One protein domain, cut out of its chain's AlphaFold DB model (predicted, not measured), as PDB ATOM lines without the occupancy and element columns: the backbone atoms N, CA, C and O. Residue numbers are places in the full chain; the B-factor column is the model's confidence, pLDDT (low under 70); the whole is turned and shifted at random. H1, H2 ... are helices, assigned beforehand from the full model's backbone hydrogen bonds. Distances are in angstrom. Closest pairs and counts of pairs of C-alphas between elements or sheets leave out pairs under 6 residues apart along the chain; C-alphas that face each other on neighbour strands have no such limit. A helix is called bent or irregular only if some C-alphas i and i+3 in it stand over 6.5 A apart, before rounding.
ATOM      1  N   THR A   2     138.530 127.258 101.683       74.81
ATOM      2  CA  THR A   2     138.362 127.001 100.230       74.81
ATOM      3  C   THR A   2     138.471 125.532  99.786       74.81
ATOM      4  O   THR A   2     137.847 125.152  98.800       74.81
ATOM      5  N   ARG A   3     139.207 124.676 100.508       66.06
ATOM      6  CA  ARG A   3     139.384 123.250 100.150       66.06
ATOM      7  C   ARG A   3     138.159 122.385 100.484       66.06
ATOM      8  O   ARG A   3     137.799 121.527  99.691       66.06
ATOM      9  N   ILE A   4     137.490 122.667 101.606       61.69
ATOM     10  CA  ILE A   4     136.268 121.967 102.042       61.69
ATOM     11  C   ILE A   4     135.087 122.363 101.153       61.69
ATOM     12  O   ILE A   4     134.387 121.489 100.663       61.69
ATOM     13  N   VAL A   5     134.924 123.653 100.837       67.62
ATOM     14  CA  VAL A   5     133.879 124.105  99.900       67.62
ATOM     15  C   VAL A   5     134.080 123.487  98.517       67.62
ATOM     16  O   VAL A   5     133.113 123.064  97.900       67.62
ATOM     17  N   ARG A   6     135.324 123.353  98.040       62.28
ATOM     18  CA  ARG A   6     135.633 122.715  96.748       62.28
ATOM     19  C   ARG A   6     135.465 121.184  96.769       62.28
ATOM     20  O   ARG A   6     135.240 120.599  95.718       62.28
ATOM     21  N   LEU A   7     135.545 120.538  97.935       56.66
ATOM     22  CA  LEU A   7     135.215 119.114  98.121       56.66
ATOM     23  C   LEU A   7     133.699 118.890  98.223       56.66
ATOM     24  O   LEU A   7     133.192 117.966  97.604       56.66
ATOM     25  N   LEU A   8     132.975 119.778  98.909       53.69
ATOM     26  CA  LEU A   8     131.508 119.766  98.986       53.69
ATOM     27  C   LEU A   8     130.839 120.159  97.659       53.69
ATOM     28  O   LEU A   8     129.697 119.787  97.412       53.69
ATOM     29  N   THR A   9     131.540 120.909  96.800       58.72
ATOM     30  CA  THR A   9     131.058 121.309  95.464       58.72
ATOM     31  C   THR A   9     131.663 120.495  94.319       58.72
ATOM     32  O   THR A   9     131.206 120.635  93.181       58.72
ATOM     33  N   LYS A  10     132.638 119.605  94.583       50.50
ATOM     34  CA  LYS A  10     133.058 118.594  93.601       50.50
ATOM     35  C   LYS A  10     131.857 117.686  93.324       50.50
ATOM     36  O   LYS A  10     131.172 117.267  94.252       50.50
ATOM     37  N   PRO A  11     131.494 117.502  92.054       50.81
ATOM     38  CA  PRO A  11     130.094 117.589  91.715       50.81
ATOM     39  C   PRO A  11     129.368 116.274  91.992       50.81
ATOM     40  O   PRO A  11     129.655 115.257  91.370       50.81
ATOM     41  N   LEU A  12     128.281 116.372  92.759       51.78
ATOM     42  CA  LEU A  12     127.127 115.455  92.731       51.78
ATOM     43  C   LEU A  12     126.624 115.141  91.294       51.78
ATOM     44  O   LEU A  12     125.778 114.275  91.098       51.78
ATOM     45  N   TRP A  13     127.124 115.843  90.269       55.12
ATOM     46  CA  TRP A  13     126.831 115.635  88.849       55.12
ATOM     47  C   TRP A  13     127.698 114.582  88.146       55.12
ATOM     48  O   TRP A  13     127.299 114.145  87.065       55.12
ATOM     49  N   GLN A  14     128.828 114.166  88.732       60.56
ATOM     50  CA  GLN A  14     129.660 113.068  88.208       60.56
ATOM     51  C   GLN A  14     129.196 111.684  88.670       60.56
ATOM     52  O   GLN A  14     129.876 110.693  88.438       60.56
ATOM     53  N   GLU A  15     128.028 111.591  89.298       68.06
ATOM     54  CA  GLU A  15     127.429 110.293  89.565       68.06
ATOM     55  C   GLU A  15     127.148 109.542  88.267       68.06
ATOM     56  O   GLU A  15     126.512 110.072  87.341       68.06
ATOM     57  N   ASP A  16     127.552 108.276  88.242       80.00
ATOM     58  CA  ASP A  16     127.204 107.357  87.172       80.00
ATOM     59  C   ASP A  16     125.697 107.406  86.905       80.00
ATOM     60  O   ASP A  16     124.862 107.534  87.811       80.00
ATOM     61  N   ALA A  17     125.325 107.315  85.628       79.88
ATOM     62  CA  ALA A  17     123.922 107.335  85.217       79.88
ATOM     63  C   ALA A  17     123.097 106.265  85.960       79.88
ATOM     64  O   ALA A  17     121.932 106.498  86.294       79.88
ATOM     65  N   MET A  18     123.725 105.131  86.287       72.38
ATOM     66  CA  MET A  18     123.128 104.054  87.071       72.38
ATOM     67  C   MET A  18     122.850 104.472  88.521       72.38
ATOM     68  O   MET A  18     121.722 104.311  88.979       72.38
ATOM     69  N   ALA A  19     123.810 105.095  89.214       75.62
ATOM     70  CA  ALA A  19     123.622 105.578  90.586       75.62
ATOM     71  C   ALA A  19     122.498 106.626  90.674       75.62
ATOM     72  O   ALA A  19     121.620 106.541  91.541       75.62
ATOM     73  N   ARG A  20     122.446 107.559  89.710       82.62
ATOM     74  CA  ARG A  20     121.350 108.538  89.603       82.62
ATOM     75  C   ARG A  20     119.999 107.874  89.364       82.62
ATOM     76  O   ARG A  20     119.005 108.282  89.967       82.62
ATOM     77  N   ARG A  21     119.939 106.853  88.502       83.06
ATOM     78  CA  ARG A  21     118.702 106.107  88.227       83.06
ATOM     79  C   ARG A  21     118.221 105.361  89.469       83.06
ATOM     80  O   ARG A  21     117.055 105.504  89.827       83.06
ATOM     81  N   THR A  22     119.105 104.639  90.151       79.81
ATOM     82  CA  THR A  22     118.778 103.909  91.384       79.81
ATOM     83  C   THR A  22     118.268 104.853  92.467       79.81
ATOM     84  O   THR A  22     117.247 104.567  93.090       79.81
ATOM     85  N   ARG A  23     118.894 106.026  92.639       83.75
ATOM     86  CA  ARG A  23     118.416 107.035  93.592       83.75
ATOM     87  C   ARG A  23     117.032 107.558  93.247       83.75
ATOM     88  O   ARG A  23     116.187 107.633  94.129       83.75
ATOM     89  N   ARG A  24     116.778 107.891  91.978       85.19
ATOM     90  CA  ARG A  24     115.449 108.346  91.538       85.19
ATOM     91  C   ARG A  24     114.382 107.282  91.777       85.19
ATOM     92  O   ARG A  24     113.301 107.625  92.231       85.19
ATOM     93  N   ILE A  25     114.694 106.011  91.517       82.75
ATOM     94  CA  ILE A  25     113.781 104.892  91.791       82.75
ATOM     95  C   ILE A  25     113.526 104.773  93.296       82.75
ATOM     96  O   ILE A  25     112.371 104.746  93.711       82.75
ATOM     97  N   ARG A  26     114.580 104.772  94.124       83.31
ATOM     98  CA  ARG A  26     114.453 104.714  95.589       83.31
ATOM     99  C   ARG A  26     113.608 105.876  96.113       83.31
ATOM    100  O   ARG A  26     112.681 105.660  96.881       83.31
ATOM    101  N   GLN A  27     113.870 107.089  95.638       86.19
ATOM    102  CA  GLN A  27     113.114 108.278  96.010       86.19
ATOM    103  C   GLN A  27     111.644 108.176  95.580       86.19
ATOM    104  O   GLN A  27     110.762 108.460  96.385       86.19
ATOM    105  N   ALA A  28     111.363 107.730  94.354       84.06
ATOM    106  CA  ALA A  28     109.996 107.553  93.865       84.06
ATOM    107  C   ALA A  28     109.213 106.494  94.661       84.06
ATOM    108  O   ALA A  28     108.012 106.652  94.852       84.06
ATOM    109  N   LEU A  29     109.885 105.447  95.147       82.19
ATOM    110  CA  LEU A  29     109.268 104.397  95.962       82.19
ATOM    111  C   LEU A  29     109.054 104.829  97.418       82.19
ATOM    112  O   LEU A  29     108.021 104.518  98.001       82.19
ATOM    113  N   VAL A  30     110.009 105.551  98.009       83.31
ATOM    114  CA  VAL A  30     109.965 105.908  99.435       83.31
ATOM    115  C   VAL A  30     109.133 107.161  99.698       83.31
ATOM    116  O   VAL A  30     108.482 107.244 100.737       83.31
ATOM    117  N   THR A  31     109.107 108.128  98.774       86.94
ATOM    118  CA  THR A  31     108.388 109.399  98.986       86.94
ATOM    119  C   THR A  31     106.906 109.177  99.312       86.94
ATOM    120  O   THR A  31     106.476 109.702 100.332       86.94
ATOM    121  N   PRO A  32     106.133 108.350  98.571       86.94
ATOM    122  CA  PRO A  32     104.729 108.098  98.904       86.94
ATOM    123  C   PRO A  32     104.537 107.487 100.295       86.94
ATOM    124  O   PRO A  32     103.593 107.842 100.995       86.94
ATOM    125  N   VAL A  33     105.446 106.599 100.714       84.19
ATOM    126  CA  VAL A  33     105.407 105.967 102.042       84.19
ATOM    127  C   VAL A  33     105.661 107.004 103.135       84.19
ATOM    128  O   VAL A  33     104.919 107.051 104.112       84.19
ATOM    129  N   MET A  34     106.650 107.882 102.948       85.62
ATOM    130  CA  MET A  34     106.934 108.982 103.875       85.62
ATOM    131  C   MET A  34     105.783 109.990 103.936       85.62
ATOM    132  O   MET A  34     105.416 110.431 105.022       85.62
ATOM    133  N   THR A  35     105.170 110.323 102.798       87.50
ATOM    134  CA  THR A  35     103.993 111.198 102.760       87.50
ATOM    135  C   THR A  35     102.828 110.570 103.518       87.50
ATOM    136  O   THR A  35     102.209 111.242 104.336       87.50
ATOM    137  N   LEU A  36     102.548 109.282 103.292       84.81
ATOM    138  CA  LEU A  36     101.478 108.568 103.987       84.81
ATOM    139  C   LEU A  36     101.741 108.489 105.496       84.81
ATOM    140  O   LEU A  36     100.829 108.737 106.281       84.81
ATOM    141  N   ALA A  37     102.982 108.214 105.903       83.31
ATOM    142  CA  ALA A  37     103.382 108.250 107.307       83.31
ATOM    143  C   ALA A  37     103.157 109.644 107.915       83.31
ATOM    144  O   ALA A  37     102.585 109.749 108.996       83.31
ATOM    145  N   GLY A  38     103.513 110.707 107.189       84.06
ATOM    146  CA  GLY A  38     103.255 112.088 107.591       84.06
ATOM    147  C   GLY A  38     101.765 112.429 107.702       84.06
ATOM    148  O   GLY A  38     101.373 113.125 108.633       84.06
ATOM    149  N   ILE A  39     100.925 111.907 106.800       88.75
ATOM    150  CA  ILE A  39      99.459 112.053 106.854       88.75
ATOM    151  C   ILE A  39      98.900 111.375 108.106       88.75
ATOM    152  O   ILE A  39      98.165 112.004 108.863       88.75
ATOM    153  N   ILE A  40      99.255 110.105 108.329       84.00
ATOM    154  CA  ILE A  40      98.796 109.330 109.490       84.00
ATOM    155  C   ILE A  40      99.235 110.025 110.776       84.00
ATOM    156  O   ILE A  40      98.426 110.234 111.676       84.00
ATOM    157  N   TRP A  41     100.500 110.436 110.836       85.19
ATOM    158  CA  TRP A  41     101.041 111.154 111.978       85.19
ATOM    159  C   TRP A  41     100.298 112.468 112.231       85.19
ATOM    160  O   TRP A  41      99.852 112.703 113.348       85.19
ATOM    161  N   GLY A  42     100.094 113.291 111.201       83.62
ATOM    162  CA  GLY A  42      99.382 114.559 111.338       83.62
ATOM    163  C   GLY A  42      97.930 114.385 111.787       83.62
ATOM    164  O   GLY A  42      97.421 115.192 112.556       83.62
ATOM    165  N   ALA A  43      97.268 113.301 111.376       88.38
ATOM    166  CA  ALA A  43      95.923 112.993 111.849       88.38
ATOM    167  C   ALA A  43      95.891 112.628 113.343       88.38
ATOM    168  O   ALA A  43      94.966 113.028 114.045       88.38
ATOM    169  N   LEU A  44      96.895 111.887 113.820       82.88
ATOM    170  CA  LEU A  44      96.999 111.451 115.217       82.88
ATOM    171  C   LEU A  44      97.519 112.549 116.155       82.88
ATOM    172  O   LEU A  44      97.164 112.560 117.328       82.88
ATOM    173  N   ALA A  45      98.362 113.454 115.653       80.75
ATOM    174  CA  ALA A  45      99.003 114.504 116.443       80.75
ATOM    175  C   ALA A  45      98.128 115.753 116.651       80.75
ATOM    176  O   ALA A  45      98.485 116.623 117.443       80.75
ATOM    177  N   ALA A  46      97.005 115.873 115.940       86.00
ATOM    178  CA  ALA A  46      96.148 117.045 116.031       86.00
ATOM    179  C   ALA A  46      95.516 117.174 117.436       86.00
ATOM    180  O   ALA A  46      94.851 116.240 117.889       86.00
ATOM    181  N   PRO A  47      95.644 118.330 118.114       84.31
ATOM    182  CA  PRO A  47      95.135 118.511 119.476       84.31
ATOM    183  C   PRO A  47      93.604 118.616 119.524       84.31
ATOM    184  O   PRO A  47      92.996 118.397 120.571       84.31
ATOM    185  N   ALA A  48      92.970 118.943 118.394       92.25
ATOM    186  CA  ALA A  48      91.526 119.020 118.250       92.25
ATOM    187  C   ALA A  48      91.079 118.547 116.852       92.25
ATOM    188  O   ALA A  48      91.798 118.764 115.872       92.25
ATOM    189  N   PRO A  49      89.859 117.987 116.710       94.19
ATOM    190  CA  PRO A  49      89.336 117.518 115.422       94.19
ATOM    191  C   PRO A  49      89.311 118.590 114.323       94.19
ATOM    192  O   PRO A  49      89.509 118.290 113.149       94.19
ATOM    193  N   THR A  50      89.095 119.855 114.695       93.94
ATOM    194  CA  THR A  50      89.061 120.994 113.764       93.94
ATOM    195  C   THR A  50      90.430 121.350 113.191       93.94
ATOM    196  O   THR A  50      90.503 121.986 112.143       93.94
ATOM    197  N   GLU A  51      91.516 120.935 113.844       88.31
ATOM    198  CA  GLU A  51      92.888 121.224 113.417       88.31
ATOM    199  C   GLU A  51      93.512 120.092 112.590       88.31
ATOM    200  O   GLU A  51      94.571 120.282 111.992       88.31
ATOM    201  N   VAL A  52      92.844 118.937 112.498       89.88
ATOM    202  CA  VAL A  52      93.351 117.720 111.838       89.88
ATOM    203  C   VAL A  52      93.876 117.997 110.432       89.88
ATOM    204  O   VAL A  52      94.954 117.533 110.081       89.88
ATOM    205  N   LEU A  53      93.168 118.794 109.628       91.62
ATOM    206  CA  LEU A  53      93.606 119.109 108.264       91.62
ATOM    207  C   LEU A  53      94.945 119.859 108.226       91.62
ATOM    208  O   LEU A  53      95.785 119.562 107.375       91.62
ATOM    209  N   GLY A  54      95.157 120.805 109.146       84.38
ATOM    210  CA  GLY A  54      96.406 121.563 109.237       84.38
ATOM    211  C   GLY A  54      97.578 120.663 109.618       84.38
ATOM    212  O   GLY A  54      98.629 120.707 108.977       84.38
ATOM    213  N   TRP A  55      97.369 119.780 110.595       87.81
ATOM    214  CA  TRP A  55      98.383 118.827 111.042       87.81
ATOM    215  C   TRP A  55      98.673 117.737 110.010       87.81
ATOM    216  O   TRP A  55      99.836 117.420 109.782       87.81
ATOM    217  N   VAL A  56      97.657 117.212 109.319       89.56
ATOM    218  CA  VAL A  56      97.825 116.276 108.194       89.56
ATOM    219  C   VAL A  56      98.661 116.904 107.084       89.56
ATOM    220  O   VAL A  56      99.612 116.282 106.609       89.56
ATOM    221  N   ALA A  57      98.349 118.141 106.683       87.56
ATOM    222  CA  ALA A  57      99.114 118.848 105.660       87.56
ATOM    223  C   ALA A  57     100.559 119.114 106.114       87.56
ATOM    224  O   ALA A  57     101.501 118.864 105.358       87.56
ATOM    225  N   GLY A  58     100.739 119.563 107.359       81.00
ATOM    226  CA  GLY A  58     102.051 119.797 107.961       81.00
ATOM    227  C   GLY A  58     102.896 118.525 108.045       81.00
ATOM    228  O   GLY A  58     104.051 118.527 107.622       81.00
ATOM    229  N   GLY A  59     102.311 117.420 108.508       81.19
ATOM    230  CA  GLY A  59     102.962 116.115 108.587       81.19
ATOM    231  C   GLY A  59     103.336 115.570 107.212       81.19
ATOM    232  O   GLY A  59     104.485 115.184 106.991       81.19
ATOM    233  N   ALA A  60     102.410 115.606 106.250       87.50
ATOM    234  CA  ALA A  60     102.660 115.169 104.880       87.50
ATOM    235  C   ALA A  60     103.826 115.939 104.239       87.50
ATOM    236  O   ALA A  60     104.732 115.326 103.670       87.50
ATOM    237  N   LEU A  61     103.835 117.273 104.357       82.56
ATOM    238  CA  LEU A  61     104.902 118.121 103.823       82.56
ATOM    239  C   LEU A  61     106.225 117.912 104.564       82.56
ATOM    240  O   LEU A  61     107.259 117.749 103.915       82.56
ATOM    241  N   GLY A  62     106.197 117.872 105.897       81.00
ATOM    242  CA  GLY A  62     107.379 117.711 106.742       81.00
ATOM    243  C   GLY A  62     108.110 116.399 106.476       81.00
ATOM    244  O   GLY A  62     109.301 116.409 106.165       81.00
ATOM    245  N   PHE A  63     107.395 115.272 106.502       84.12
ATOM    246  CA  PHE A  63     107.991 113.959 106.245       84.12
ATOM    247  C   PHE A  63     108.457 113.803 104.793       84.12
ATOM    248  O   PHE A  63     109.522 113.235 104.547       84.12
ATOM    249  N   SER A  64     107.717 114.352 103.824       86.31
ATOM    250  CA  SER A  64     108.135 114.321 102.414       86.31
ATOM    251  C   SER A  64     109.401 115.149 102.178       86.31
ATOM    252  O   SER A  64     110.317 114.694 101.491       86.31
ATOM    253  N   LEU A  65     109.486 116.345 102.770       83.44
ATOM    254  CA  LEU A  65     110.668 117.203 102.691       83.44
ATOM    255  C   LEU A  65     111.864 116.557 103.394       83.44
ATOM    256  O   LEU A  65     112.966 116.558 102.849       83.44
ATOM    257  N   MET A  66     111.651 115.964 104.567       84.25
ATOM    258  CA  MET A  66     112.687 115.239 105.295       84.25
ATOM    259  C   MET A  66     113.217 114.055 104.486       84.25
ATOM    260  O   MET A  66     114.427 113.942 104.306       84.25
ATOM    261  N   GLY A  67     112.336 113.213 103.936       84.81
ATOM    262  CA  GLY A  67     112.732 112.105 103.065       84.81
ATOM    263  C   GLY A  67     113.494 112.589 101.828       84.81
ATOM    264  O   GLY A  67     114.526 112.025 101.468       84.81
ATOM    265  N   TYR A  68     113.044 113.689 101.214       86.12
ATOM    266  CA  TYR A  68     113.750 114.333 100.105       86.12
ATOM    267  C   TYR A  68     115.166 114.774 100.505       86.12
ATOM    268  O   TYR A  68     116.129 114.451  99.806       86.12
ATOM    269  N   LEU A  69     115.304 115.493 101.622       82.88
ATOM    270  CA  LEU A  69     116.590 115.985 102.115       82.88
ATOM    271  C   LEU A  69     117.521 114.837 102.502       82.88
ATOM    272  O   LEU A  69     118.695 114.880 102.145       82.88
ATOM    273  N   TYR A  70     116.996 113.794 103.143       85.50
ATOM    274  CA  TYR A  70     117.739 112.587 103.491       85.50
ATOM    275  C   TYR A  70     118.409 111.976 102.254       85.50
ATOM    276  O   TYR A  70     119.635 111.905 102.193       85.50
ATOM    277  N   PHE A  71     117.637 111.656 101.207       84.38
ATOM    278  CA  PHE A  71     118.193 111.074  99.978       84.38
ATOM    279  C   PHE A  71     119.083 112.038  99.191       84.38
ATOM    280  O   PHE A  71     119.950 111.613  98.424       84.38
ATOM    281  N   ARG A  72     118.857 113.348  99.334       85.25
ATOM    282  CA  ARG A  72     119.679 114.374  98.687       85.25
ATOM    283  C   ARG A  72     121.053 114.495  99.348       85.25
ATOM    284  O   ARG A  72     122.029 114.724  98.636       85.25
ATOM    285  N   LEU A  73     121.116 114.373 100.672       84.38
ATOM    286  CA  LEU A  73     122.322 114.588 101.474       84.38
ATOM    287  C   LEU A  73     123.123 113.302 101.721       84.38
ATOM    288  O   LEU A  73     124.343 113.389 101.838       84.38
ATOM    289  N   GLU A  74     122.478 112.130 101.720       83.81
ATOM    290  CA  GLU A  74     123.104 110.812 101.936       83.81
ATOM    291  C   GLU A  74     124.441 110.632 101.175       83.81
ATOM    292  O   GLU A  74     125.447 110.327 101.819       83.81
ATOM    293  N   PRO A  75     124.544 110.899  99.856       79.75
ATOM    294  CA  PRO A  75     125.789 110.676  99.114       79.75
ATOM    295  C   PRO A  75     126.907 111.630  99.536       79.75
ATOM    296  O   PRO A  75     128.072 111.239  99.609       79.75
ATOM    297  N   ALA A  76     126.563 112.889  99.824       81.81
ATOM    298  CA  ALA A  76     127.532 113.886 100.267       81.81
ATOM    299  C   ALA A  76     128.109 113.505 101.637       81.81
ATOM    300  O   ALA A  76     129.306 113.661 101.872       81.81
ATOM    301  N   ILE A  77     127.267 112.956 102.511       80.50
ATOM    302  CA  ILE A  77     127.639 112.540 103.862       80.50
ATOM    303  C   ILE A  77     128.464 111.259 103.834       80.50
ATOM    304  O   ILE A  77     129.494 111.198 104.500       80.50
ATOM    305  N   GLN A  78     128.092 110.275 103.014       78.75
ATOM    306  CA  GLN A  78     128.901 109.072 102.799       78.75
ATOM    307  C   GLN A  78     130.275 109.419 102.214       78.75
ATOM    308  O   GLN A  78     131.289 108.897 102.674       78.75
ATOM    309  N   HIS A  79     130.332 110.336 101.242       79.69
ATOM    310  CA  HIS A  79     131.595 110.784 100.655       79.69
ATOM    311  C   HIS A  79     132.473 111.521 101.672       79.69
ATOM    312  O   HIS A  79     133.663 111.224 101.796       79.69
ATOM    313  N   LEU A  80     131.883 112.445 102.439       79.38
ATOM    314  CA  LEU A  80     132.573 113.136 103.527       79.38
ATOM    315  C   LEU A  80     133.086 112.131 104.565       79.38
ATOM    316  O   LEU A  80     134.237 112.216 104.983       79.38
ATOM    317  N   GLY A  81     132.262 111.149 104.928       78.69
ATOM    318  CA  GLY A  81     132.602 110.099 105.875       78.69
ATOM    319  C   GLY A  81     133.768 109.233 105.411       78.69
ATOM    320  O   GLY A  81     134.727 109.034 106.152       78.69
ATOM    321  N   ALA A  82     133.736 108.782 104.157       77.25
ATOM    322  CA  ALA A  82     134.827 108.019 103.560       77.25
ATOM    323  C   ALA A  82     136.142 108.816 103.538       77.25
ATOM    324  O   ALA A  82     137.206 108.247 103.783       77.25
ATOM    325  N   HIS A  83     136.068 110.127 103.282       81.62
ATOM    326  CA  HIS A  83     137.241 110.995 103.223       81.62
ATOM    327  C   HIS A  83     137.824 111.318 104.604       81.62
ATOM    328  O   HIS A  83     139.041 111.330 104.764       81.62
ATOM    329  N   VAL A  84     136.970 111.583 105.599       81.00
ATOM    330  CA  VAL A  84     137.396 111.979 106.950       81.00
ATOM    331  C   VAL A  84     137.816 110.771 107.791       81.00
ATOM    332  O   VAL A  84     138.780 110.870 108.544       81.00
ATOM    333  N   PHE A  85     137.134 109.630 107.651       81.19
ATOM    334  CA  PHE A  85     137.293 108.479 108.550       81.19
ATOM    335  C   PHE A  85     137.924 107.241 107.890       81.19
ATOM    336  O   PHE A  85     137.850 106.149 108.446       81.19
ATOM    337  N   GLY A  86     138.544 107.388 106.713       67.31
ATOM    338  CA  GLY A  86     139.477 106.392 106.165       67.31
ATOM    339  C   GLY A  86     138.912 104.973 106.023       67.31
ATOM    340  O   GLY A  86     139.498 104.025 106.532       67.31
ATOM    341  N   GLY A  87     137.774 104.818 105.338       71.31
ATOM    342  CA  GLY A  87     137.149 103.509 105.075       71.31
ATOM    343  C   GLY A  87     135.969 103.157 105.989       71.31
ATOM    344  O   GLY A  87     135.180 102.274 105.659       71.31
ATOM    345  N   LEU A  88     135.746 103.916 107.063       72.25
ATOM    346  CA  LEU A  88     134.559 103.809 107.924       72.25
ATOM    347  C   LEU A  88     133.318 104.528 107.350       72.25
ATOM    348  O   LEU A  88     132.446 104.974 108.088       72.25
ATOM    349  N   GLY A  89     133.192 104.650 106.025       68.75
ATOM    350  CA  GLY A  89     132.064 105.361 105.402       68.75
ATOM    351  C   GLY A  89     130.689 104.815 105.818       68.75
ATOM    352  O   GLY A  89     129.729 105.573 105.932       68.75
ATOM    353  N   TRP A  90     130.611 103.516 106.124       74.00
ATOM    354  CA  TRP A  90     129.388 102.867 106.593       74.00
ATOM    355  C   TRP A  90     128.971 103.308 108.006       74.00
ATOM    356  O   TRP A  90     127.780 103.504 108.242       74.00
ATOM    357  N   THR A  91     129.911 103.534 108.936       72.56
ATOM    358  CA  THR A  91     129.566 103.988 110.297       72.56
ATOM    359  C   THR A  91     129.057 105.419 110.285       72.56
ATOM    360  O   THR A  91     128.155 105.753 111.043       72.56
ATOM    361  N   VAL A  92     129.580 106.255 109.387       72.94
ATOM    362  CA  VAL A  92     129.097 107.628 109.198       72.94
ATOM    363  C   VAL A  92     127.679 107.640 108.629       72.94
ATOM    364  O   VAL A  92     126.869 108.455 109.063       72.94
ATOM    365  N   GLY A  93     127.357 106.711 107.724       72.94
ATOM    366  CA  GLY A  93     125.982 106.490 107.268       72.94
ATOM    367  C   GLY A  93     125.044 106.138 108.425       72.94
ATOM    368  O   GLY A  93     124.018 106.786 108.594       72.94
ATOM    369  N   LEU A  94     125.447 105.206 109.294       72.50
ATOM    370  CA  LEU A  94     124.659 104.858 110.480       72.50
ATOM    371  C   LEU A  94     124.506 106.032 111.450       72.50
ATOM    372  O   LEU A  94     123.410 106.279 111.935       72.50
ATOM    373  N   ILE A  95     125.580 106.772 111.739       74.88
ATOM    374  CA  ILE A  95     125.519 107.956 112.609       74.88
ATOM    375  C   ILE A  95     124.560 108.994 112.022       74.88
ATOM    376  O   ILE A  95     123.785 109.594 112.760       74.88
ATOM    377  N   TRP A  96     124.578 109.189 110.704       82.62
ATOM    378  CA  TRP A  96     123.629 110.064 110.029       82.62
ATOM    379  C   TRP A  96     122.185 109.587 110.188       82.62
ATOM    380  O   TRP A  96     121.325 110.390 110.549       82.62
ATOM    381  N   ASP A  97     121.927 108.292 110.006       76.50
ATOM    382  CA  ASP A  97     120.604 107.706 110.229       76.50
ATOM    383  C   ASP A  97     120.137 107.937 111.672       76.50
ATOM    384  O   ASP A  97     119.008 108.372 111.898       76.50
ATOM    385  N   TRP A  98     121.026 107.755 112.653       76.00
ATOM    386  CA  TRP A  98     120.749 108.036 114.063       76.00
ATOM    387  C   TRP A  98     120.504 109.516 114.352       76.00
ATOM    388  O   TRP A  98     119.638 109.826 115.164       76.00
ATOM    389  N   ILE A  99     121.218 110.438 113.699       77.94
ATOM    390  CA  ILE A  99     120.985 111.884 113.837       77.94
ATOM    391  C   ILE A  99     119.622 112.260 113.261       77.94
ATOM    392  O   ILE A  99     118.910 113.059 113.861       77.94
ATOM    393  N   VAL A 100     119.234 111.684 112.122       76.81
ATOM    394  CA  VAL A 100     117.928 111.947 111.505       76.81
ATOM    395  C   VAL A 100     116.808 111.372 112.367       76.81
ATOM    396  O   VAL A 100     115.862 112.090 112.681       76.81
ATOM    397  N   ILE A 101     116.939 110.125 112.831       73.56
ATOM    398  CA  ILE A 101     115.983 109.499 113.757       73.56
ATOM    399  C   ILE A 101     115.909 110.297 115.062       73.56
ATOM    400  O   ILE A 101     114.820 110.626 115.521       73.56
ATOM    401  N   GLY A 102     117.054 110.660 115.638       73.25
ATOM    402  CA  GLY A 102     117.147 111.453 116.860       73.25
ATOM    403  C   GLY A 102     116.563 112.853 116.699       73.25
ATOM    404  O   GLY A 102     115.879 113.325 117.598       73.25
ATOM    405  N   GLY A 103     116.752 113.491 115.543       74.50
ATOM    406  CA  GLY A 103     116.145 114.776 115.206       74.50
ATOM    407  C   GLY A 103     114.624 114.688 115.087       74.50
ATOM    408  O   GLY A 103     113.929 115.566 115.590       74.50
ATOM    409  N   VAL A 104     114.098 113.609 114.496       68.75
ATOM    410  CA  VAL A 104     112.652 113.337 114.463       68.75
ATOM    411  C   VAL A 104     112.115 113.110 115.871       68.75
ATOM    412  O   VAL A 104     111.118 113.720 116.238       68.75
ATOM    413  N   VAL A 105     112.783 112.281 116.676       65.19
ATOM    414  CA  VAL A 105     112.389 112.021 118.067       65.19
ATOM    415  C   VAL A 105     112.406 113.311 118.880       65.19
ATOM    416  O   VAL A 105     111.415 113.607 119.532       65.19
ATOM    417  N   PHE A 106     113.473 114.108 118.792       69.06
ATOM    418  CA  PHE A 106     113.595 115.394 119.477       69.06
ATOM    419  C   PHE A 106     112.473 116.357 119.082       69.06
ATOM    420  O   PHE A 106     111.839 116.960 119.944       69.06
ATOM    421  N   LEU A 107     112.179 116.465 117.783       66.50
ATOM    422  CA  LEU A 107     111.088 117.301 117.293       66.50
ATOM    423  C   LEU A 107     109.736 116.814 117.831       66.50
ATOM    424  O   LEU A 107     108.896 117.626 118.202       66.50
ATOM    425  N   VAL A 108     109.537 115.500 117.947       60.88
ATOM    426  CA  VAL A 108     108.307 114.921 118.501       60.88
ATOM    427  C   VAL A 108     108.204 115.101 120.020       60.88
ATOM    428  O   VAL A 108     107.116 115.359 120.522       60.88
ATOM    429  N   THR A 109     109.293 114.983 120.776       60.59
ATOM    430  CA  THR A 109     109.238 115.053 122.245       60.59
ATOM    431  C   THR A 109     109.265 116.482 122.766       60.59
ATOM    432  O   THR A 109     108.485 116.825 123.647       60.59
ATOM    433  N   ASP A 110     110.146 117.319 122.220       67.50
ATOM    434  CA  ASP A 110     110.491 118.616 122.814       67.50
ATOM    435  C   ASP A 110     109.634 119.755 122.247       67.50
ATOM    436  O   ASP A 110     109.222 120.655 122.975       67.50
ATOM    437  N   VAL A 111     109.285 119.692 120.956       65.19
ATOM    438  CA  VAL A 111     108.419 120.710 120.330       65.19
ATOM    439  C   VAL A 111     106.937 120.432 120.600       65.19
ATOM    440  O   VAL A 111     106.142 121.368 120.638       65.19
ATOM    441  N   LEU A 112     106.552 119.167 120.800       58.66
ATOM    442  CA  LEU A 112     105.139 118.763 120.887       58.66
ATOM    443  C   LEU A 112     104.707 118.286 122.276       58.66
ATOM    444  O   LEU A 112     103.526 118.014 122.478       58.66
ATOM    445  N   GLY A 113     105.637 118.175 123.230       69.19
ATOM    446  CA  GLY A 113     105.328 117.800 124.610       69.19
ATOM    447  C   GLY A 113     104.805 116.369 124.779       69.19
ATOM    448  O   GLY A 113     104.191 116.071 125.804       69.19
ATOM    449  N   MET A 114     105.025 115.479 123.802       64.56
ATOM    450  CA  MET A 114     104.697 114.063 123.976       64.56
ATOM    451  C   MET A 114     105.589 113.441 125.060       64.56
ATOM    452  O   MET A 114     106.793 113.722 125.096       64.56
ATOM    453  N   PRO A 115     105.053 112.536 125.901       70.88
ATOM    454  CA  PRO A 115     105.869 111.758 126.820       70.88
ATOM    455  C   PRO A 115     106.974 111.025 126.050       70.88
ATOM    456  O   PRO A 115     106.711 110.277 125.105       70.88
ATOM    457  N   THR A 116     108.224 111.216 126.472       68.69
ATOM    458  CA  THR A 116     109.428 110.666 125.824       68.69
ATOM    459  C   THR A 116     109.345 109.159 125.584       68.69
ATOM    460  O   THR A 116     109.834 108.673 124.569       68.69
ATOM    461  N   PHE A 117     108.687 108.415 126.472       66.12
ATOM    462  CA  PHE A 117     108.559 106.963 126.361       66.12
ATOM    463  C   PHE A 117     107.731 106.510 125.145       66.12
ATOM    464  O   PHE A 117     108.137 105.592 124.429       66.12
ATOM    465  N   GLU A 118     106.604 107.166 124.860       62.12
ATOM    466  CA  GLU A 118     105.719 106.794 123.745       62.12
ATOM    467  C   GLU A 118     106.314 107.205 122.393       62.12
ATOM    468  O   GLU A 118     106.279 106.435 121.428       62.12
ATOM    469  N   ALA A 119     106.947 108.380 122.349       59.12
ATOM    470  CA  ALA A 119     107.638 108.883 121.166       59.12
ATOM    471  C   ALA A 119     108.844 108.009 120.790       59.12
ATOM    472  O   ALA A 119     108.998 107.634 119.626       59.12
ATOM    473  N   VAL A 120     109.667 107.623 121.772       60.75
ATOM    474  CA  VAL A 120     110.826 106.746 121.549       60.75
ATOM    475  C   VAL A 120     110.375 105.354 121.114       60.75
ATOM    476  O   VAL A 120     110.913 104.818 120.148       60.75
ATOM    477  N   THR A 121     109.355 104.780 121.758       67.88
ATOM    478  CA  THR A 121     108.862 103.437 121.405       67.88
ATOM    479  C   THR A 121     108.300 103.402 119.982       67.88
ATOM    480  O   THR A 121     108.623 102.501 119.206       67.88
ATOM    481  N   SER A 122     107.526 104.421 119.602       61.91
ATOM    482  CA  SER A 122     106.967 104.546 118.251       61.91
ATOM    483  C   SER A 122     108.060 104.743 117.200       61.91
ATOM    484  O   SER A 122     108.047 104.085 116.161       61.91
ATOM    485  N   ALA A 123     109.052 105.594 117.482       62.78
ATOM    486  CA  ALA A 123     110.174 105.829 116.580       62.78
ATOM    487  C   ALA A 123     111.050 104.581 116.395       62.78
ATOM    488  O   ALA A 123     111.457 104.287 115.271       62.78
ATOM    489  N   VAL A 124     111.297 103.812 117.460       65.25
ATOM    490  CA  VAL A 124     112.062 102.556 117.395       65.25
ATOM    491  C   VAL A 124     111.297 101.485 116.620       65.25
ATOM    492  O   VAL A 124     111.890 100.817 115.777       65.25
ATOM    493  N   LEU A 125     109.987 101.339 116.839       65.44
ATOM    494  CA  LEU A 125     109.170 100.376 116.095       65.44
ATOM    495  C   LEU A 125     109.097 100.725 114.609       65.44
ATOM    496  O   LEU A 125     109.338  99.862 113.766       65.44
ATOM    497  N   ILE A 126     108.805 101.982 114.273       67.69
ATOM    498  CA  ILE A 126     108.686 102.427 112.880       67.69
ATOM    499  C   ILE A 126     110.053 102.384 112.193       67.69
ATOM    500  O   ILE A 126     110.173 101.807 111.114       67.69
ATOM    501  N   GLY A 127     111.091 102.931 112.830       63.38
ATOM    502  CA  GLY A 127     112.456 102.941 112.308       63.38
ATOM    503  C   GLY A 127     113.033 101.535 112.153       63.38
ATOM    504  O   GLY A 127     113.585 101.217 111.105       63.38
ATOM    505  N   GLY A 128     112.840 100.665 113.147       62.81
ATOM    506  CA  GLY A 128     113.273  99.269 113.110       62.81
ATOM    507  C   GLY A 128     112.549  98.456 112.040       62.81
ATOM    508  O   GLY A 128     113.194  97.755 111.263       62.81
ATOM    509  N   THR A 129     111.225  98.609 111.924       65.19
ATOM    510  CA  THR A 129     110.434  97.929 110.883       65.19
ATOM    511  C   THR A 129     110.807  98.430 109.489       65.19
ATOM    512  O   THR A 129     110.933  97.637 108.561       65.19
ATOM    513  N   TYR A 130     111.045  99.734 109.336       66.06
ATOM    514  CA  TYR A 130     111.494 100.329 108.080       66.06
ATOM    515  C   TYR A 130     112.907  99.867 107.699       66.06
ATOM    516  O   TYR A 130     113.128  99.464 106.560       66.06
ATOM    517  N   ALA A 131     113.849  99.849 108.646       61.56
ATOM    518  CA  ALA A 131     115.212  99.375 108.423       61.56
ATOM    519  C   ALA A 131     115.250  97.876 108.091       61.56
ATOM    520  O   ALA A 131     115.907  97.492 107.127       61.56
ATOM    521  N   MET A 132     114.497  97.034 108.814       62.97
ATOM    522  CA  MET A 132     114.336  95.613 108.476       62.97
ATOM    523  C   MET A 132     113.662  95.424 107.118       62.97
ATOM    524  O   MET A 132     114.087  94.573 106.343       62.97
ATOM    525  N   GLY A 133     112.644  96.229 106.807       67.31
ATOM    526  CA  GLY A 133     111.954  96.202 105.522       67.31
ATOM    527  C   GLY A 133     112.884  96.559 104.365       67.31
ATOM    528  O   GLY A 133     112.904  95.848 103.366       67.31
ATOM    529  N   LEU A 134     113.704  97.604 104.507       65.00
ATOM    530  CA  LEU A 134     114.707  97.976 103.510       65.00
ATOM    531  C   LEU A 134     115.839  96.956 103.418       65.00
ATOM    532  O   LEU A 134     116.248  96.634 102.307       65.00
ATOM    533  N   ALA A 135     116.332  96.436 104.543       56.34
ATOM    534  CA  ALA A 135     117.353  95.393 104.551       56.34
ATOM    535  C   ALA A 135     116.847  94.147 103.821       56.34
ATOM    536  O   ALA A 135     117.505  93.668 102.911       56.34
ATOM    537  N   TRP A 136     115.630  93.694 104.124       70.69
ATOM    538  CA  TRP A 136     114.990  92.591 103.414       70.69
ATOM    539  C   TRP A 136     114.723  92.909 101.936       70.69
ATOM    540  O   TRP A 136     114.841  92.027 101.093       70.69
ATOM    541  N   PHE A 137     114.379  94.159 101.604       63.84
ATOM    542  CA  PHE A 137     114.118  94.600 100.233       63.84
ATOM    543  C   PHE A 137     115.374  94.661  99.355       63.84
ATOM    544  O   PHE A 137     115.320  94.287  98.179       63.84
ATOM    545  N   PHE A 138     116.477  95.164  99.909       58.66
ATOM    546  CA  PHE A 138     117.748  95.330  99.204       58.66
ATOM    547  C   PHE A 138     118.640  94.099  99.267       58.66
ATOM    548  O   PHE A 138     119.442  93.909  98.354       58.66
ATOM    549  N   ASP A 139     118.487  93.259 100.286       50.31
ATOM    550  CA  ASP A 139     118.983  91.898 100.215       50.31
ATOM    551  C   ASP A 139     118.128  91.129  99.196       50.31
ATOM    552  O   ASP A 139     116.942  91.405  99.002       50.31
ATOM    553  N   ASP A 140     118.734  90.197  98.470       51.06
ATOM    554  CA  ASP A 140     118.200  89.617  97.222       51.06
ATOM    555  C   ASP A 140     116.793  88.965  97.383       51.06
ATOM    556  O   ASP A 140     116.123  88.627  96.411       51.06
ATOM    557  N   GLY A 141     116.297  88.791  98.613       59.12
ATOM    558  CA  GLY A 141     114.963  88.279  98.932       59.12
ATOM    559  C   GLY A 141     113.796  89.207  98.565       59.12
ATOM    560  O   GLY A 141     112.848  88.761  97.913       59.12
ATOM    561  N   GLY A 142     113.822  90.481  98.957       59.00
ATOM    562  CA  GLY A 142     112.637  91.340  98.862       59.00
ATOM    563  C   GLY A 142     112.419  91.967  97.485       59.00
ATOM    564  O   GLY A 142     111.276  92.105  97.046       59.00
ATOM    565  N   SER A 143     113.486  92.239  96.732       61.41
ATOM    566  CA  SER A 143     113.380  92.637  95.320       61.41
ATOM    567  C   SER A 143     112.805  91.511  94.440       61.41
ATOM    568  O   SER A 143     111.973  91.762  93.559       61.41
ATOM    569  N   ARG A 144     113.156  90.247  94.719       57.56
ATOM    570  CA  ARG A 144     112.551  89.061  94.085       57.56
ATOM    571  C   ARG A 144     111.089  88.869  94.494       57.56
ATOM    572  O   ARG A 144     110.260  88.549  93.646       57.56
ATOM    573  N   ALA A 145     110.753  89.099  95.763       59.88
ATOM    574  CA  ALA A 145     109.376  89.010  96.245       59.88
ATOM    575  C   ALA A 145     108.476  90.098  95.631       59.88
ATOM    576  O   ALA A 145     107.383  89.792  95.153       59.88
ATOM    577  N   LEU A 146     108.948  91.349  95.566       59.44
ATOM    578  CA  LEU A 146     108.202  92.445  94.948       59.44
ATOM    579  C   LEU A 146     108.077  92.260  93.435       59.44
ATOM    580  O   LEU A 146     107.002  92.477  92.889       59.44
ATOM    581  N   SER A 147     109.140  91.842  92.744       61.38
ATOM    582  CA  SER A 147     109.046  91.553  91.305       61.38
ATOM    583  C   SER A 147     108.101  90.384  91.020       61.38
ATOM    584  O   SER A 147     107.319  90.470  90.079       61.38
ATOM    585  N   GLY A 148     108.084  89.345  91.862       56.88
ATOM    586  CA  GLY A 148     107.094  88.265  91.786       56.88
ATOM    587  C   GLY A 148     105.656  88.732  92.047       56.88
ATOM    588  O   GLY A 148     104.728  88.305  91.359       56.88
ATOM    589  N   PHE A 149     105.469  89.655  92.993       65.75
ATOM    590  CA  PHE A 149     104.180  90.286  93.277       65.75
ATOM    591  C   PHE A 149     103.693  91.160  92.109       65.75
ATOM    592  O   PHE A 149     102.585  90.969  91.617       65.75
ATOM    593  N   LEU A 150     104.536  92.067  91.607       62.56
ATOM    594  CA  LEU A 150     104.194  92.986  90.516       62.56
ATOM    595  C   LEU A 150     104.026  92.278  89.166       62.56
ATOM    596  O   LEU A 150     103.216  92.708  88.351       62.56
TER     597      LEU A 150
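Overview. This is residues 2 to 150 of the 282 residues of an uncharacterized protein of Gemmatimonadetes bacterium (UniProt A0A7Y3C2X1). A long kinked helix, H3, is packed on by arm H2b of the bent helix H2 along its first part, and H4 folds back from its other end. H5 folds back in turn along part of H4, leaving an open space between H5 and H2, while H1 and H6 lie at the far ends. The printed part has 149 residues, with six named helices, H1 to H6, and no named strand: all helix. It is only just compact, close to loose, with a radius of gyration of the C-alphas of 17.7 A, and flat, spanning 50 by 47 by 25 A.

Along the chain. H3, residues 49 to 85, is 49.3 A long, from C-alpha 49 at (89.336, 117.518, 115.422); it is irregular, C-alphas 50 and 53 being 7.4 A apart, with a kink of 39 degrees near residue 75. H2, residues 17 to 45, was assigned as one helix by its hydrogen bonds but is bent, C-alphas 29 and 32 being 6.6 A apart; its arms are H2a, residues 17 to 29, and H2b, residues 32 to 45. H4 is residues 89 to 110, 30.7 A, and H5 residues 116 to 138, 31.8 A. H1 is residues 2 to 8; H6, residues 140 to 150, ends at (104.194, 92.986, 90.516).

Arrangement. H2b touches H3, whose residues 52 to 67 alone take part; the closest C-alphas, Gly 42 and Val 56, are 3.9 A apart. H3 and H4 form a hairpin, Ala 82 and Gly 89 closest at 4.3 A between C-alphas. H4 and H5 form another, at 34 degrees, a shallow tilt only just short of steep; their closest C-alphas, Thr 109 and Thr 116, are 5.7 A apart. H5 and H3 are apart. H1 is close to but not clearly touching H3, and H6 likewise H5. Every O i to N i+4 pair is within hydrogen-bond range in H1, H2a, H2b, H4 and H5; H3 has 29 of 33, H6 6 of 7.

Size, cuts and confidence. The C-alphas of Thr 50 and Gly 86 are farthest apart, 53.0 A. The printed part has no cut and no long link. Mean pLDDT of the printed part is 73.9; 60 residues are under 70, among them 3 to 15, 116 to 135 and 137 to 150.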